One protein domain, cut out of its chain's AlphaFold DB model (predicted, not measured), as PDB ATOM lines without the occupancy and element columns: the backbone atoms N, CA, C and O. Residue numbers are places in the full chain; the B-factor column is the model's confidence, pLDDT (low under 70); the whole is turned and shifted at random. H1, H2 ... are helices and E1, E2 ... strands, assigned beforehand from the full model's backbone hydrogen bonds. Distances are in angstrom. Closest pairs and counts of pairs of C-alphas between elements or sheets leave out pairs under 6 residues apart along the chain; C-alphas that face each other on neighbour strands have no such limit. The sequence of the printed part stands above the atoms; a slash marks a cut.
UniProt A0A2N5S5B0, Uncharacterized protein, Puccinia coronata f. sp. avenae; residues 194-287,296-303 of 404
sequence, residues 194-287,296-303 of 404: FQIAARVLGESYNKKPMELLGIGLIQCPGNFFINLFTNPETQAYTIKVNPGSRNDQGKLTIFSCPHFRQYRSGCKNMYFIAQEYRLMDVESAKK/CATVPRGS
ATOM      1  N   PHE A 194      23.661 109.090  -8.351       75.06
ATOM      2  CA  PHE A 194      24.564 107.952  -8.556       75.06
ATOM      3  C   PHE A 194      25.765 107.997  -7.608       75.06
ATOM      4  O   PHE A 194      26.102 106.979  -7.012       75.06
ATOM      5  N   GLN A 195      26.370 109.171  -7.419       82.81
ATOM      6  CA  GLN A 195      27.454 109.388  -6.458       82.81
ATOM      7  C   GLN A 195      26.978 109.169  -5.024       82.81
ATOM      8  O   GLN A 195      27.682 108.537  -4.251       82.81
ATOM      9  N   ILE A 196      25.768 109.617  -4.672       86.75
ATOM     10  CA  ILE A 196      25.172 109.343  -3.355       86.75
ATOM     11  C   ILE A 196      25.003 107.835  -3.162       86.75
ATOM     12  O   ILE A 196      25.429 107.313  -2.139       86.75
ATOM     13  N   ALA A 197      24.442 107.122  -4.141       87.19
ATOM     14  CA  ALA A 197      24.271 105.673  -4.052       87.19
ATOM     15  C   ALA A 197      25.620 104.941  -3.941       87.19
ATOM     16  O   ALA A 197      25.781 104.061  -3.098       87.19
ATOM     17  N   ALA A 198      26.611 105.330  -4.748       88.31
ATOM     18  CA  ALA A 198      27.956 104.767  -4.700       88.31
ATOM     19  C   ALA A 198      28.675 105.083  -3.380       88.31
ATOM     20  O   ALA A 198      29.385 104.218  -2.867       88.31
ATOM     21  N   ARG A 199      28.467 106.285  -2.830       92.69
ATOM     22  CA  ARG A 199      28.992 106.721  -1.535       92.69
ATOM     23  C   ARG A 199      28.368 105.936  -0.402       92.69
ATOM     24  O   ARG A 199      29.106 105.291   0.322       92.69
ATOM     25  N   VAL A 200      27.041 105.920  -0.299       93.06
ATOM     26  CA  VAL A 200      26.311 105.158   0.726       93.06
ATOM     27  C   VAL A 200      26.721 103.689   0.685       93.06
ATOM     28  O   VAL A 200      26.998 103.099   1.722       93.06
ATOM     29  N   LEU A 201      26.825 103.106  -0.513       91.44
ATOM     30  CA  LEU A 201      27.267 101.727  -0.662       91.44
ATOM     31  C   LEU A 201      28.724 101.550  -0.214       91.44
ATOM     32  O   LEU A 201      28.999 100.646   0.566       91.44
ATOM     33  N   GLY A 202      29.644 102.409  -0.661       92.44
ATOM     34  CA  GLY A 202      31.051 102.371  -0.250       92.44
ATOM     35  C   GLY A 202      31.239 102.541   1.260       92.44
ATOM     36  O   GLY A 202      31.980 101.775   1.864       92.44
ATOM     37  N   GLU A 203      30.512 103.482   1.862       92.50
ATOM     38  CA  GLU A 203      30.557 103.811   3.291       92.50
ATOM     39  C   GLU A 203      29.839 102.788   4.184       92.50
ATOM     40  O   GLU A 203      30.070 102.747   5.393       92.50
ATOM     41  N   SER A 204      28.953 101.968   3.607       93.62
ATOM     42  CA  SER A 204      28.285 100.870   4.320       93.62
ATOM     43  C   SER A 204      29.202  99.670   4.559       93.62
ATOM     44  O   SER A 204      28.937  98.851   5.446       93.62
ATOM     45  N   TYR A 205      30.290  99.555   3.791       93.94
ATOM     46  CA  TYR A 205      31.276  98.505   3.989       93.94
ATOM     47  C   TYR A 205      32.224  98.865   5.128       93.94
ATOM     48  O   TYR A 205      32.714  99.980   5.244       93.94
ATOM     49  N   ASN A 206      32.522  97.873   5.956       93.06
ATOM     50  CA  ASN A 206      33.622  97.922   6.907       93.06
ATOM     51  C   ASN A 206      34.522  96.696   6.689       93.06
ATOM     52  O   ASN A 206      34.227  95.842   5.846       93.06
ATOM     53  N   LYS A 207      35.621  96.593   7.443       92.56
ATOM     54  CA  LYS A 207      36.595  95.496   7.298       92.56
ATOM     55  C   LYS A 207      35.959  94.101   7.352       92.56
ATOM     56  O   LYS A 207      36.290  93.265   6.522       92.56
ATOM     57  N   LYS A 208      34.977  93.871   8.237       93.50
ATOM     58  CA  LYS A 208      34.358  92.544   8.415       93.50
ATOM     59  C   LYS A 208      33.594  92.062   7.166       93.50
ATOM     60  O   LYS A 208      33.913  90.981   6.679       93.50
ATOM     61  N   PRO A 209      32.621  92.808   6.596       90.69
ATOM     62  CA  PRO A 209      32.003  92.442   5.324       90.69
ATOM     63  C   PRO A 209      32.997  92.296   4.174       90.69
ATOM     64  O   PRO A 209      32.785  91.450   3.315       90.69
ATOM     65  N   MET A 210      34.067  93.095   4.131       93.31
ATOM     66  CA  MET A 210      35.061  92.966   3.064       93.31
ATOM     67  C   MET A 210      35.843  91.661   3.151       93.31
ATOM     68  O   MET A 210      35.977  90.982   2.138       93.31
ATOM     69  N   GLU A 211      36.278  91.276   4.350       93.06
ATOM     70  CA  GLU A 211      36.919  89.981   4.599       93.06
ATOM     71  C   GLU A 211      35.982  88.818   4.248       93.06
ATOM     72  O   GLU A 211      36.388  87.900   3.538       93.06
ATOM     73  N   LEU A 212      34.709  88.892   4.658       93.94
ATOM     74  CA  LEU A 212      33.695  87.877   4.330       93.94
ATOM     75  C   LEU A 212      33.451  87.741   2.824       93.94
ATOM     76  O   LEU A 212      33.177  86.646   2.340       93.94
ATOM     77  N   LEU A 213      33.548  88.844   2.081       92.69
ATOM     78  CA  LEU A 213      33.417  88.857   0.627       92.69
ATOM     79  C   LEU A 213      34.732  88.512  -0.092       92.69
ATOM     80  O   LEU A 213      34.753  88.504  -1.318       92.69
ATOM     81  N   GLY A 214      35.832  88.259   0.627       95.00
ATOM     82  CA  GLY A 214      37.147  88.012   0.027       95.00
ATOM     83  C   GLY A 214      37.750  89.239  -0.667       95.00
ATOM     84  O   GLY A 214      38.617  89.104  -1.533       95.00
ATOM     85  N   ILE A 215      37.289  90.446  -0.326       94.88
ATOM     86  CA  ILE A 215      37.775  91.695  -0.911       94.88
ATOM     87  C   ILE A 215      39.006  92.151  -0.128       94.88
ATOM     88  O   ILE A 215      38.901  92.734   0.950       94.88
ATOM     89  N   GLY A 216      40.184  91.902  -0.695       95.12
ATOM     90  CA  GLY A 216      41.446  92.381  -0.151       95.12
ATOM     91  C   GLY A 216      41.654  93.877  -0.385       95.12
ATOM     92  O   GLY A 216      41.304  94.425  -1.436       95.12
ATOM     93  N   LEU A 217      42.273  94.528   0.601       96.06
ATOM     94  CA  LEU A 217      42.844  95.862   0.477       96.06
ATOM     95  C   LEU A 217      44.311  95.816   0.908       96.06
ATOM     96  O   LEU A 217      44.613  95.504   2.058       96.06
ATOM     97  N   ILE A 218      45.214  96.165  -0.004       96.00
ATOM     98  CA  ILE A 218      46.651  96.255   0.259       96.00
ATOM     99  C   ILE A 218      47.061  97.721   0.162       96.00
ATOM    100  O   ILE A 218      46.833  98.380  -0.857       96.00
ATOM    101  N   GLN A 219      47.672  98.236   1.225       95.94
ATOM    102  CA  GLN A 219      48.255  99.571   1.246       95.94
ATOM    103  C   GLN A 219      49.742  99.493   0.893       95.94
ATOM    104  O   GLN A 219      50.502  98.765   1.525       95.94
ATOM    105  N   CYS A 220      50.165 100.283  -0.090       94.12
ATOM    106  CA  CYS A 220      51.564 100.466  -0.465       94.12
ATOM    107  C   CYS A 220      51.942 101.955  -0.355       94.12
ATOM    108  O   CYS A 220      51.062 102.821  -0.396       94.12
ATOM    109  N   PRO A 221      53.236 102.310  -0.260       94.56
ATOM    110  CA  PRO A 221      53.659 103.706  -0.306       94.56
ATOM    111  C   PRO A 221      53.092 104.430  -1.544       94.56
ATOM    112  O   PRO A 221      53.371 104.068  -2.688       94.56
ATOM    113  N   GLY A 222      52.228 105.421  -1.304       93.06
ATOM    114  CA  GLY A 222      51.563 106.225  -2.338       93.06
ATOM    115  C   GLY A 222      50.413 105.546  -3.099       93.06
ATOM    116  O   GLY A 222      49.831 106.184  -3.978       93.06
ATOM    117  N   ASN A 223      50.058 104.289  -2.798       95.44
ATOM    118  CA  ASN A 223      49.044 103.549  -3.553       95.44
ATOM    119  C   ASN A 223      48.184 102.622  -2.676       95.44
ATOM    120  O   ASN A 223      48.646 102.085  -1.676       95.44
ATOM    121  N   PHE A 224      46.956 102.360  -3.113       96.06
ATOM    122  CA  PHE A 224      46.117 101.267  -2.616       96.06
ATOM    123  C   PHE A 224      45.815 100.282  -3.742       96.06
ATOM    124  O   PHE A 224      45.592 100.700  -4.878       96.06
ATOM    125  N   PHE A 225      45.749  98.996  -3.418       96.06
ATOM    126  CA  PHE A 225      45.241  97.948  -4.297       96.06
ATOM    127  C   PHE A 225      44.005  97.334  -3.653       96.06
ATOM    128  O   PHE A 225      44.092  96.809  -2.547       96.06
ATOM    129  N   ILE A 226      42.862  97.416  -4.328       95.94
ATOM    130  CA  ILE A 226      41.583  96.908  -3.822       95.94
ATOM    131  C   ILE A 226      40.939  95.968  -4.833       95.94
ATOM    132  O   ILE A 226      40.852  96.294  -6.020       95.94
ATOM    133  N   ASN A 227      40.485  94.804  -4.375       95.50
ATOM    134  CA  ASN A 227      39.744  93.859  -5.208       95.50
ATOM    135  C   ASN A 227      38.363  94.418  -5.613       95.50
ATOM    136  O   ASN A 227      37.767  95.247  -4.926       95.50
ATOM    137  N   LEU A 228      37.827  93.975  -6.750       90.88
ATOM    138  CA  LEU A 228      36.500  94.388  -7.206       90.88
ATOM    139  C   LEU A 228      35.400  93.754  -6.336       90.88
ATOM    140  O   LEU A 228      35.279  92.540  -6.285       90.88
ATOM    141  N   PHE A 229      34.504  94.566  -5.765       87.19
ATOM    142  CA  PHE A 229      33.370  94.084  -4.951       87.19
ATOM    143  C   PHE A 229      32.487  93.003  -5.595       87.19
ATOM    144  O   PHE A 229      31.919  92.187  -4.884       87.19
ATOM    145  N   THR A 230      32.287  93.033  -6.915       85.88
ATOM    146  CA  THR A 230      31.419  92.067  -7.615       85.88
ATOM    147  C   THR A 230      32.155  90.809  -8.055       85.88
ATOM    148  O   THR A 230      31.509  89.822  -8.380       85.88
ATOM    149  N   ASN A 231      33.487  90.852  -8.126       87.25
ATOM    150  CA  ASN A 231      34.300  89.709  -8.517       87.25
ATOM    151  C   ASN A 231      35.715  89.848  -7.922       87.25
ATOM    152  O   ASN A 231      36.659  90.220  -8.632       87.25
ATOM    153  N   PRO A 232      35.857  89.615  -6.606       87.75
ATOM    154  CA  PRO A 232      37.081  89.941  -5.887       87.75
ATOM    155  C   PRO A 232      38.276  89.091  -6.319       87.75
ATOM    156  O   PRO A 232      39.416  89.537  -6.218       87.75
ATOM    157  N   GLU A 233      38.040  87.899  -6.861       88.50
ATOM    158  CA  GLU A 233      39.111  86.969  -7.219       88.50
ATOM    159  C   GLU A 233      39.801  87.301  -8.544       88.50
ATOM    160  O   GLU A 233      40.967  86.952  -8.734       88.50
ATOM    161  N   THR A 234      39.103  87.986  -9.453       86.56
ATOM    162  CA  THR A 234      39.567  88.165 -10.840       86.56
ATOM    163  C   THR A 234      40.182  89.528 -11.111       86.56
ATOM    164  O   THR A 234      41.010  89.651 -12.016       86.56
ATOM    165  N   GLN A 235      39.801  90.559 -10.353       91.06
ATOM    166  CA  GLN A 235      40.181  91.929 -10.672       91.06
ATOM    167  C   GLN A 235      40.513  92.742  -9.424       91.06
ATOM    168  O   GLN A 235      39.776  92.736  -8.438       91.06
ATOM    169  N   ALA A 236      41.603  93.501  -9.514       93.38
ATOM    170  CA  ALA A 236      41.985  94.508  -8.540       93.38
ATOM    171  C   ALA A 236      42.230  95.852  -9.229       93.38
ATOM    172  O   ALA A 236      42.607  95.926 -10.403       93.38
ATOM    173  N   TYR A 237      42.015  96.924  -8.478       94.94
ATOM    174  CA  TYR A 237      42.217  98.288  -8.920       94.94
ATOM    175  C   TYR A 237      43.285  98.965  -8.078       94.94
ATOM    176  O   TYR A 237      43.231  98.947  -6.851       94.94
ATOM    177  N   THR A 238      44.214  99.631  -8.751       95.06
ATOM    178  CA  THR A 238      45.162 100.556  -8.132       95.06
ATOM    179  C   THR A 238      44.537 101.939  -7.973       95.06
ATOM    180  O   THR A 238      43.931 102.458  -8.925       95.06
ATOM    181  N   ILE A 239      44.725 102.537  -6.795       94.50
ATOM    182  CA  ILE A 239      44.372 103.919  -6.456       94.50
ATOM    183  C   ILE A 239      45.646 104.656  -6.071       94.50
ATOM    184  O   ILE A 239      46.325 104.232  -5.141       94.50
ATOM    185  N   LYS A 240      45.959 105.768  -6.738       94.06
ATOM    186  CA  LYS A 240      47.071 106.636  -6.333       94.06
ATOM    187  C   LYS A 240      46.609 107.629  -5.275       94.06
ATOM    188  O   LYS A 240      45.598 108.319  -5.456       94.06
ATOM    189  N   VAL A 241      47.398 107.742  -4.217       94.25
ATOM    190  CA  VAL A 241      47.192 108.691  -3.125       94.25
ATOM    191  C   VAL A 241      48.228 109.786  -3.261       94.25
ATOM    192  O   VAL A 241      49.424 109.512  -3.327       94.25
ATOM    193  N   ASN A 242      47.778 111.033  -3.277       91.94
ATOM    194  CA  ASN A 242      48.673 112.155  -3.081       91.94
ATOM    195  C   ASN A 242      48.778 112.402  -1.569       91.94
ATOM    196  O   ASN A 242      47.759 112.769  -0.964       91.94
ATOM    197  N   PRO A 243      49.936 112.136  -0.936       89.44
ATOM    198  CA  PRO A 243      50.103 112.396   0.484       89.44
ATOM    199  C   PRO A 243      49.883 113.888   0.738       89.44
ATOM    200  O   PRO A 243      50.417 114.742   0.032       89.44
ATOM    201  N   GLY A 244      49.042 114.201   1.718       86.69
ATOM    202  CA  GLY A 244      48.837 115.583   2.123       86.69
ATOM    203  C   GLY A 244      50.095 116.155   2.774       86.69
ATOM    204  O   GLY A 244      50.945 115.420   3.284       86.69
ATOM    205  N   SER A 245      50.224 117.482   2.754       89.00
ATOM    206  CA  SER A 245      51.195 118.187   3.595       89.00
ATOM    207  C   SER A 245      50.833 118.018   5.086       89.00
ATOM    208  O   SER A 245      49.773 117.486   5.405       89.00
ATOM    209  N   ARG A 246      51.672 118.488   6.027       83.56
ATOM    210  CA  ARG A 246      51.444 118.332   7.488       83.56
ATOM    211  C   ARG A 246      50.035 118.725   7.973       83.56
ATOM    212  O   ARG A 246      49.616 118.214   9.006       83.56
ATOM    213  N   ASN A 247      49.336 119.600   7.248       85.19
ATOM    214  CA  ASN A 247      48.001 120.087   7.599       85.19
ATOM    215  C   ASN A 247      46.911 119.720   6.574       85.19
ATOM    216  O   ASN A 247      45.745 120.021   6.814       85.19
ATOM    217  N   ASP A 248      47.262 119.068   5.463       84.06
ATOM    218  CA  ASP A 248      46.292 118.661   4.446       84.06
ATOM    219  C   ASP A 248      45.972 117.174   4.580       84.06
ATOM    220  O   ASP A 248      46.862 116.336   4.723       84.06
ATOM    221  N   GLN A 249      44.694 116.812   4.475       85.06
ATOM    222  CA  GLN A 249      44.323 115.408   4.302       85.06
ATOM    223  C   GLN A 249      44.844 114.902   2.950       85.06
ATOM    224  O   GLN A 249      44.761 115.603   1.936       85.06
ATOM    225  N   GLY A 250      45.372 113.673   2.931       87.94
ATOM    226  CA  GLY A 250      45.761 113.007   1.689       87.94
ATOM    227  C   GLY A 250      44.572 112.883   0.734       87.94
ATOM    228  O   GLY A 250      43.425 112.802   1.168       87.94
ATOM    229  N   LYS A 251      44.845 112.903  -0.573       91.25
ATOM    230  CA  LYS A 251      43.815 112.930  -1.624       91.25
ATOM    231  C   LYS A 251      43.915 111.699  -2.510       91.25
ATOM    232  O   LYS A 251      45.005 111.376  -2.986       91.25
ATOM    233  N   LEU A 252      42.791 111.050  -2.794       91.75
ATOM    234  CA  LEU A 252      42.722 110.055  -3.868       91.75
ATOM    235  C   LEU A 252      42.737 110.795  -5.213       91.75
ATOM    236  O   LEU A 252      41.997 111.757  -5.382       91.75
ATOM    237  N   THR A 253      43.613 110.411  -6.146       85.38
ATOM    238  CA  THR A 253      43.832 111.206  -7.380       85.38
ATOM    239  C   THR A 253      43.635 110.441  -8.677       85.38
ATOM    240  O   THR A 253      43.145 110.999  -9.657       85.38
ATOM    241  N   ILE A 254      44.040 109.174  -8.727       81.38
ATOM    242  CA  ILE A 254      43.967 108.364  -9.944       81.38
ATOM    243  C   ILE A 254      43.427 107.004  -9.560       81.38
ATOM    244  O   ILE A 254      43.991 106.344  -8.691       81.38
ATOM    245  N   PHE A 255      42.373 106.572 -10.245       85.69
ATOM    246  CA  PHE A 255      41.800 105.256 -10.044       85.69
ATOM    247  C   PHE A 255      41.721 104.486 -11.362       85.69
ATOM    248  O   PHE A 255      41.284 105.000 -12.392       85.69
ATOM    249  N   SER A 256      42.201 103.243 -11.341       91.56
ATOM    250  CA  SER A 256      42.261 102.374 -12.527       91.56
ATOM    251  C   SER A 256      40.921 101.731 -12.901       91.56
ATOM    252  O   SER A 256      40.822 101.133 -13.971       91.56
ATOM    253  N   CYS A 257      39.886 101.875 -12.069       90.50
ATOM    254  CA  CYS A 257      38.563 101.327 -12.354       90.50
ATOM    255  C   CYS A 257      37.957 101.901 -13.639       90.50
ATOM    256  O   CYS A 257      37.993 103.122 -13.834       90.50
ATOM    257  N   PRO A 258      37.324 101.053 -14.472       85.12
ATOM    258  CA  PRO A 258      36.616 101.484 -15.674       85.12
ATOM    259  C   PRO A 258      35.622 102.618 -15.418       85.12
ATOM    260  O   PRO A 258      35.600 103.583 -16.175       85.12
ATOM    261  N   HIS A 259      34.874 102.558 -14.310       83.62
ATOM    262  CA  HIS A 259      33.902 103.592 -13.953       83.62
ATOM    263  C   HIS A 259      34.570 104.962 -13.770       83.62
ATOM    264  O   HIS A 259      34.165 105.941 -14.392       83.62
ATOM    265  N   PHE A 260      35.649 105.032 -12.985       86.00
ATOM    266  CA  PHE A 260      36.380 106.287 -12.801       86.00
ATOM    267  C   PHE A 260      37.076 106.729 -14.092       86.00
ATOM    268  O   PHE A 260      37.146 107.914 -14.378       86.00
ATOM    269  N   ARG A 261      37.565 105.817 -14.935       81.75
ATOM    270  CA  ARG A 261      38.156 106.207 -16.229       81.75
ATOM    271  C   ARG A 261      37.134 106.821 -17.179       81.75
ATOM    272  O   ARG A 261      37.451 107.809 -17.840       81.75
ATOM    273  N   GLN A 262      35.942 106.236 -17.238       79.94
ATOM    274  CA  GLN A 262      34.884 106.629 -18.160       79.94
ATOM    275  C   GLN A 262      34.158 107.890 -17.696       79.94
ATOM    276  O   GLN A 262      33.991 108.825 -18.472       79.94
ATOM    277  N   TYR A 263      33.751 107.923 -16.428       77.56
ATOM    278  CA  TYR A 263      32.898 108.982 -15.888       77.56
ATOM    279  C   TYR A 263      33.662 109.990 -15.043       77.56
ATOM    280  O   TYR A 263      33.104 111.027 -14.705       77.56
ATOM    281  N   ARG A 264      34.918 109.683 -14.681       80.81
ATOM    282  CA  ARG A 264      35.766 110.495 -13.794       80.81
ATOM    283  C   ARG A 264      35.169 110.743 -12.402       80.81
ATOM    284  O   ARG A 264      35.737 111.507 -11.638       80.81
ATOM    285  N   SER A 265      34.100 110.027 -12.062       84.06
ATOM    286  CA  SER A 265      33.347 110.120 -10.814       84.06
ATOM    287  C   SER A 265      33.816 109.087  -9.784       84.06
ATOM    288  O   SER A 265      34.262 107.990 -10.152       84.06
ATOM    289  N   GLY A 266      33.713 109.447  -8.502       88.00
ATOM    290  CA  GLY A 266      34.015 108.575  -7.371       88.00
ATOM    291  C   GLY A 266      33.172 107.304  -7.425       88.00
ATOM    292  O   GLY A 266      31.986 107.319  -7.747       88.00
ATOM    293  N   CYS A 267      33.790 106.164  -7.142       91.94
ATOM    294  CA  CYS A 267      33.084 104.885  -7.084       91.94
ATOM    295  C   CYS A 267      33.112 104.325  -5.660       91.94
ATOM    296  O   CYS A 267      33.911 104.759  -4.832       91.94
ATOM    297  N   LYS A 268      32.326 103.275  -5.400       92.81
ATOM    298  CA  LYS A 268      32.264 102.619  -4.081       92.81
ATOM    299  C   LYS A 268      33.630 102.255  -3.473       92.81
ATOM    300  O   LYS A 268      33.809 102.422  -2.277       92.81
ATOM    301  N   ASN A 269      34.610 101.834  -4.287       93.50
ATOM    302  CA  ASN A 269      35.970 101.538  -3.811       93.50
ATOM    303  C   ASN A 269      36.675 102.782  -3.250       93.50
ATOM    304  O   ASN A 269      37.362 102.704  -2.237       93.50
ATOM    305  N   MET A 270      36.523 103.923  -3.932       93.75
ATOM    306  CA  MET A 270      37.147 105.180  -3.524       93.75
ATOM    307  C   MET A 270      36.511 105.706  -2.242       93.75
ATOM    308  O   MET A 270      37.245 106.066  -1.331       93.75
ATOM    309  N   TYR A 271      35.178 105.666  -2.140       94.06
ATOM    310  CA  TYR A 271      34.475 106.087  -0.927       94.06
ATOM    311  C   TYR A 271      34.830 105.217   0.283       94.06
ATOM    312  O   TYR A 271      35.112 105.763   1.347       94.06
ATOM    313  N   PHE A 272      34.919 103.892   0.110       95.00
ATOM    314  CA  PHE A 272      35.368 102.993   1.176       95.00
ATOM    315  C   PHE A 272      36.780 103.356   1.676       95.00
ATOM    316  O   PHE A 272      36.997 103.549   2.871       95.00
ATOM    317  N   ILE A 273      37.748 103.514   0.764       94.75
ATOM    318  CA  ILE A 273      39.136 103.850   1.131       94.75
ATOM    319  C   ILE A 273      39.228 105.253   1.743       94.75
ATOM    320  O   ILE A 273      39.965 105.458   2.708       94.75
ATOM    321  N   ALA A 274      38.482 106.220   1.206       93.56
ATOM    322  CA  ALA A 274      38.430 107.573   1.747       93.56
ATOM    323  C   ALA A 274      37.930 107.578   3.197       93.56
ATOM    324  O   ALA A 274      38.540 108.224   4.052       93.56
ATOM    325  N   GLN A 275      36.883 106.804   3.492       93.69
ATOM    326  CA  GLN A 275      36.331 106.657   4.836       93.69
ATOM    327  C   GLN A 275      37.311 105.954   5.790       93.69
ATOM    328  O   GLN A 275      37.630 106.502   6.847       93.69
ATOM    329  N   GLU A 276      37.823 104.777   5.414       94.50
ATOM    330  CA  GLU A 276      38.679 103.945   6.275       94.50
ATOM    331  C   GLU A 276      40.001 104.649   6.633       94.50
ATOM    332  O   GLU A 276      40.466 104.576   7.772       94.50
ATOM    333  N   TYR A 277      40.586 105.393   5.687       93.44
ATOM    334  CA  TYR A 277      41.885 106.058   5.860       93.44
ATOM    335  C   TYR A 277      41.783 107.563   6.117       93.44
ATOM    336  O   TYR A 277      42.810 108.240   6.183       93.44
ATOM    337  N   ARG A 278      40.564 108.096   6.282       92.50
ATOM    338  CA  ARG A 278      40.297 109.534   6.478       92.50
ATOM    339  C   ARG A 278      40.964 110.408   5.405       92.50
ATOM    340  O   ARG A 278      41.580 111.431   5.711       92.50
ATOM    341  N   LEU A 279      40.869 109.970   4.153       91.06
ATOM    342  CA  LEU A 279      41.380 110.687   2.986       91.06
ATOM    343  C   LEU A 279      40.262 111.522   2.362       91.06
ATOM    344  O   LEU A 279      39.090 111.160   2.425       91.06
ATOM    345  N   MET A 280      40.630 112.618   1.705       84.62
ATOM    346  CA  MET A 280      39.691 113.344   0.861       84.62
ATOM    347  C   MET A 280      39.492 112.592  -0.454       84.62
ATOM    348  O   MET A 280      40.452 112.339  -1.195       84.62
ATOM    349  N   ASP A 281      38.236 112.288  -0.766       76.25
ATOM    350  CA  ASP A 281      37.860 111.884  -2.112       76.25
ATOM    351  C   ASP A 281      37.852 113.123  -3.011       76.25
ATOM    352  O   ASP A 281      37.097 114.072  -2.789       76.25
ATOM    353  N   VAL A 282      38.756 113.152  -3.988       69.50
ATOM    354  CA  VAL A 282      38.851 114.248  -4.947       69.50
ATOM    355  C   VAL A 282      38.479 113.705  -6.312       69.50
ATOM    356  O   VAL A 282      39.317 113.206  -7.059       69.50
ATOM    357  N   GLU A 283      37.217 113.893  -6.680       66.56
ATOM    358  CA  GLU A 283      36.678 113.567  -8.004       66.56
ATOM    359  C   GLU A 283      37.085 114.600  -9.072       66.56
ATOM    360  O   GLU A 283      36.343 114.920  -9.999       66.56
ATOM    361  N   SER A 284      38.277 115.182  -8.939       56.12
ATOM    362  CA  SER A 284      38.812 116.104  -9.928       56.12
ATOM    363  C   SER A 284      39.692 115.327 -10.889       56.12
ATOM    364  O   SER A 284      40.829 114.967 -10.577       56.12
ATOM    365  N   ALA A 285      39.203 115.143 -12.112       42.25
ATOM    366  CA  ALA A 285      40.087 114.920 -13.239       42.25
ATOM    367  C   ALA A 285      40.874 116.214 -13.485       42.25
ATOM    368  O   ALA A 285      40.545 116.991 -14.383       42.25
ATOM    369  N   LYS A 286      41.939 116.468 -12.708       50.66
ATOM    370  CA  LYS A 286      42.993 117.355 -13.208       50.66
ATOM    371  C   LYS A 286      43.378 116.791 -14.569       50.66
ATOM    372  O   LYS A 286      43.812 115.643 -14.659       50.66
ATOM    373  N   LYS A 287      43.152 117.580 -15.622       43.84
ATOM    374  CA  LYS A 287      43.598 117.273 -16.979       43.84
ATOM    375  C   LYS A 287      45.102 117.041 -16.867       43.84
ATOM    376  O   LYS A 287      45.853 117.991 -16.673       43.84
ATOM    377  N   CYS A 296      48.287 102.841 -16.974       46.47
ATOM    378  CA  CYS A 296      47.939 102.135 -15.740       46.47
ATOM    379  C   CYS A 296      47.440 100.733 -16.129       46.47
ATOM    380  O   CYS A 296      46.299 100.587 -16.584       46.47
ATOM    381  N   ALA A 297      48.291  99.722 -15.971       50.22
ATOM    382  CA  ALA A 297      47.941  98.335 -16.217       50.22
ATOM    383  C   ALA A 297      46.896  97.864 -15.196       50.22
ATOM    384  O   ALA A 297      47.007  98.128 -13.998       50.22
ATOM    385  N   THR A 298      45.866  97.168 -15.671       52.97
ATOM    386  CA  THR A 298      45.082  96.280 -14.812       52.97
ATOM    387  C   THR A 298      45.987  95.101 -14.495       52.97
ATOM    388  O   THR A 298      46.461  94.449 -15.420       52.97
ATOM    389  N   VAL A 299      46.281  94.872 -13.218       54.94
ATOM    390  CA  VAL A 299      47.181  93.796 -12.791       54.94
ATOM    391  C   VAL A 299      46.349  92.519 -12.627       54.94
ATOM    392  O   VAL A 299      45.480  92.490 -11.752       54.94
ATOM    393  N   PRO A 300      46.545  91.471 -13.452       54.69
ATOM    394  CA  PRO A 300      45.926  90.172 -13.213       54.69
ATOM    395  C   PRO A 300      46.497  89.585 -11.922       54.69
ATOM    396  O   PRO A 300      47.703  89.644 -11.699       54.69
ATOM    397  N   ARG A 301      45.665  88.970 -11.076       50.47
ATOM    398  CA  ARG A 301      46.134  88.396  -9.802       50.47
ATOM    399  C   ARG A 301      47.303  87.414  -9.983       50.47
ATOM    400  O   ARG A 301      48.188  87.383  -9.142       50.47
ATOM    401  N   GLY A 302      47.362  86.694 -11.107       49.38
ATOM    402  CA  GLY A 302      48.438  85.745 -11.422       49.38
ATOM    403  C   GLY A 302      49.849  86.341 -11.560       49.38
ATOM    404  O   GLY A 302      50.807  85.577 -11.567       49.38
ATOM    405  N   SER A 303      50.007  87.671 -11.649       51.09
ATOM    406  CA  SER A 303      51.328  88.326 -11.617       51.09
ATOM    407  C   SER A 303      51.785  88.737 -10.212       51.09
ATOM    408  O   SER A 303      52.934  89.132 -10.038       51.09
TER     409      SER A 303
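AT A GLANCE: This is residues 194 to 287 and 296 to 303 of the 404 residues of an uncharacterized protein of Puccinia coronata f. sp. avenae (UniProt A0A2N5S5B0). A strongly twisted sheet of four strands has one helix, H4, packed slantwise over one face, and H1 packs on H4 without reaching the sheet. H2 only grazes the sheet, and H3 follows the edge strand E4 after a tight link. The printed part has 102 residues, with four named helices and four named strands in the order H1 H2 E1 E2 E3 E4 H3 H4. The sheet's order is E1 E2 E3 E4, antiparallel throughout, and the class is mixed, helices and strands. The whole is compact, with a radius of gyration of the C-alphas of 13.0 A and spans of 36 by 29 by 27 A.

IN THESE COORDINATES: H1, residues 194 to 204, begins with C-alpha 194 at (24.564, 107.952, -8.556) and is 15.2 A long. H2 is residues 207 to 212, 8.7 A. E1 is residues 217 to 220, 9.9 A, and E2 is residues 223 to 228, 16.0 A. E3, residues 231 to 242, has C-alpha 231 at (34.300, 89.709, -8.517); it spans 27.2 A and bends by 102 degrees at residue 234. E4 is residues 251 to 255, 11.6 A, and H3 is residues 258 to 263, 8.4 A. H4, residues 268 to 277, is 14.3 A long and ends with C-alpha 277 at (41.885, 106.058, 5.860).

HOW THE PARTS SIT: E1 to E4 form a meander, each strand the antiparallel neighbour of the one before, and each successive pair is a hairpin. N 218 and O 225 of E1 and E2 are 2.9 A apart, within hydrogen-bond range. So are N 226 and O 237 of E2 and E3, at 3.0 A, and N 240 and O 254 of E3 and E4, at 2.8 A. Residues 251 to 252 of E4 also pair, parallel, with residues 280 to 281. H4 and the sheet make two layers, a helix on one face of a sheet, at a height over the sheet of 7.9 A. H4 lies over E3, at 55 degrees on the local plane, slantwise to the strands. H1 touches H4 at a steep tilt of 46 degrees, the same way; their closest C-alphas, those of Gly 202 and Lys 268, are 4.0 A apart. H3 is not on the sheet, but only just, with 4 pairs of C-alphas within 10 A; its closest C-alpha to E4 is that of Arg 261, 7.2 A from that of Phe 255. H1 and H3 are apart. In H1, H2, H3 and H4 every O i to N i+4 pair is within hydrogen-bond range.

THE WHOLE: The C-alphas farthest apart, those of Asn 247 and Gly 302, are 39.3 A apart. Residues 288 to 295 are not printed, and C-alphas 287 and 296 stand 15.8 A apart across this cut. No link between named elements is long; that from E3 to E4, eight residues, is short. The mean pLDDT of the printed part is 85.1, with residues 282 to 287 and 296 to 303 under 70.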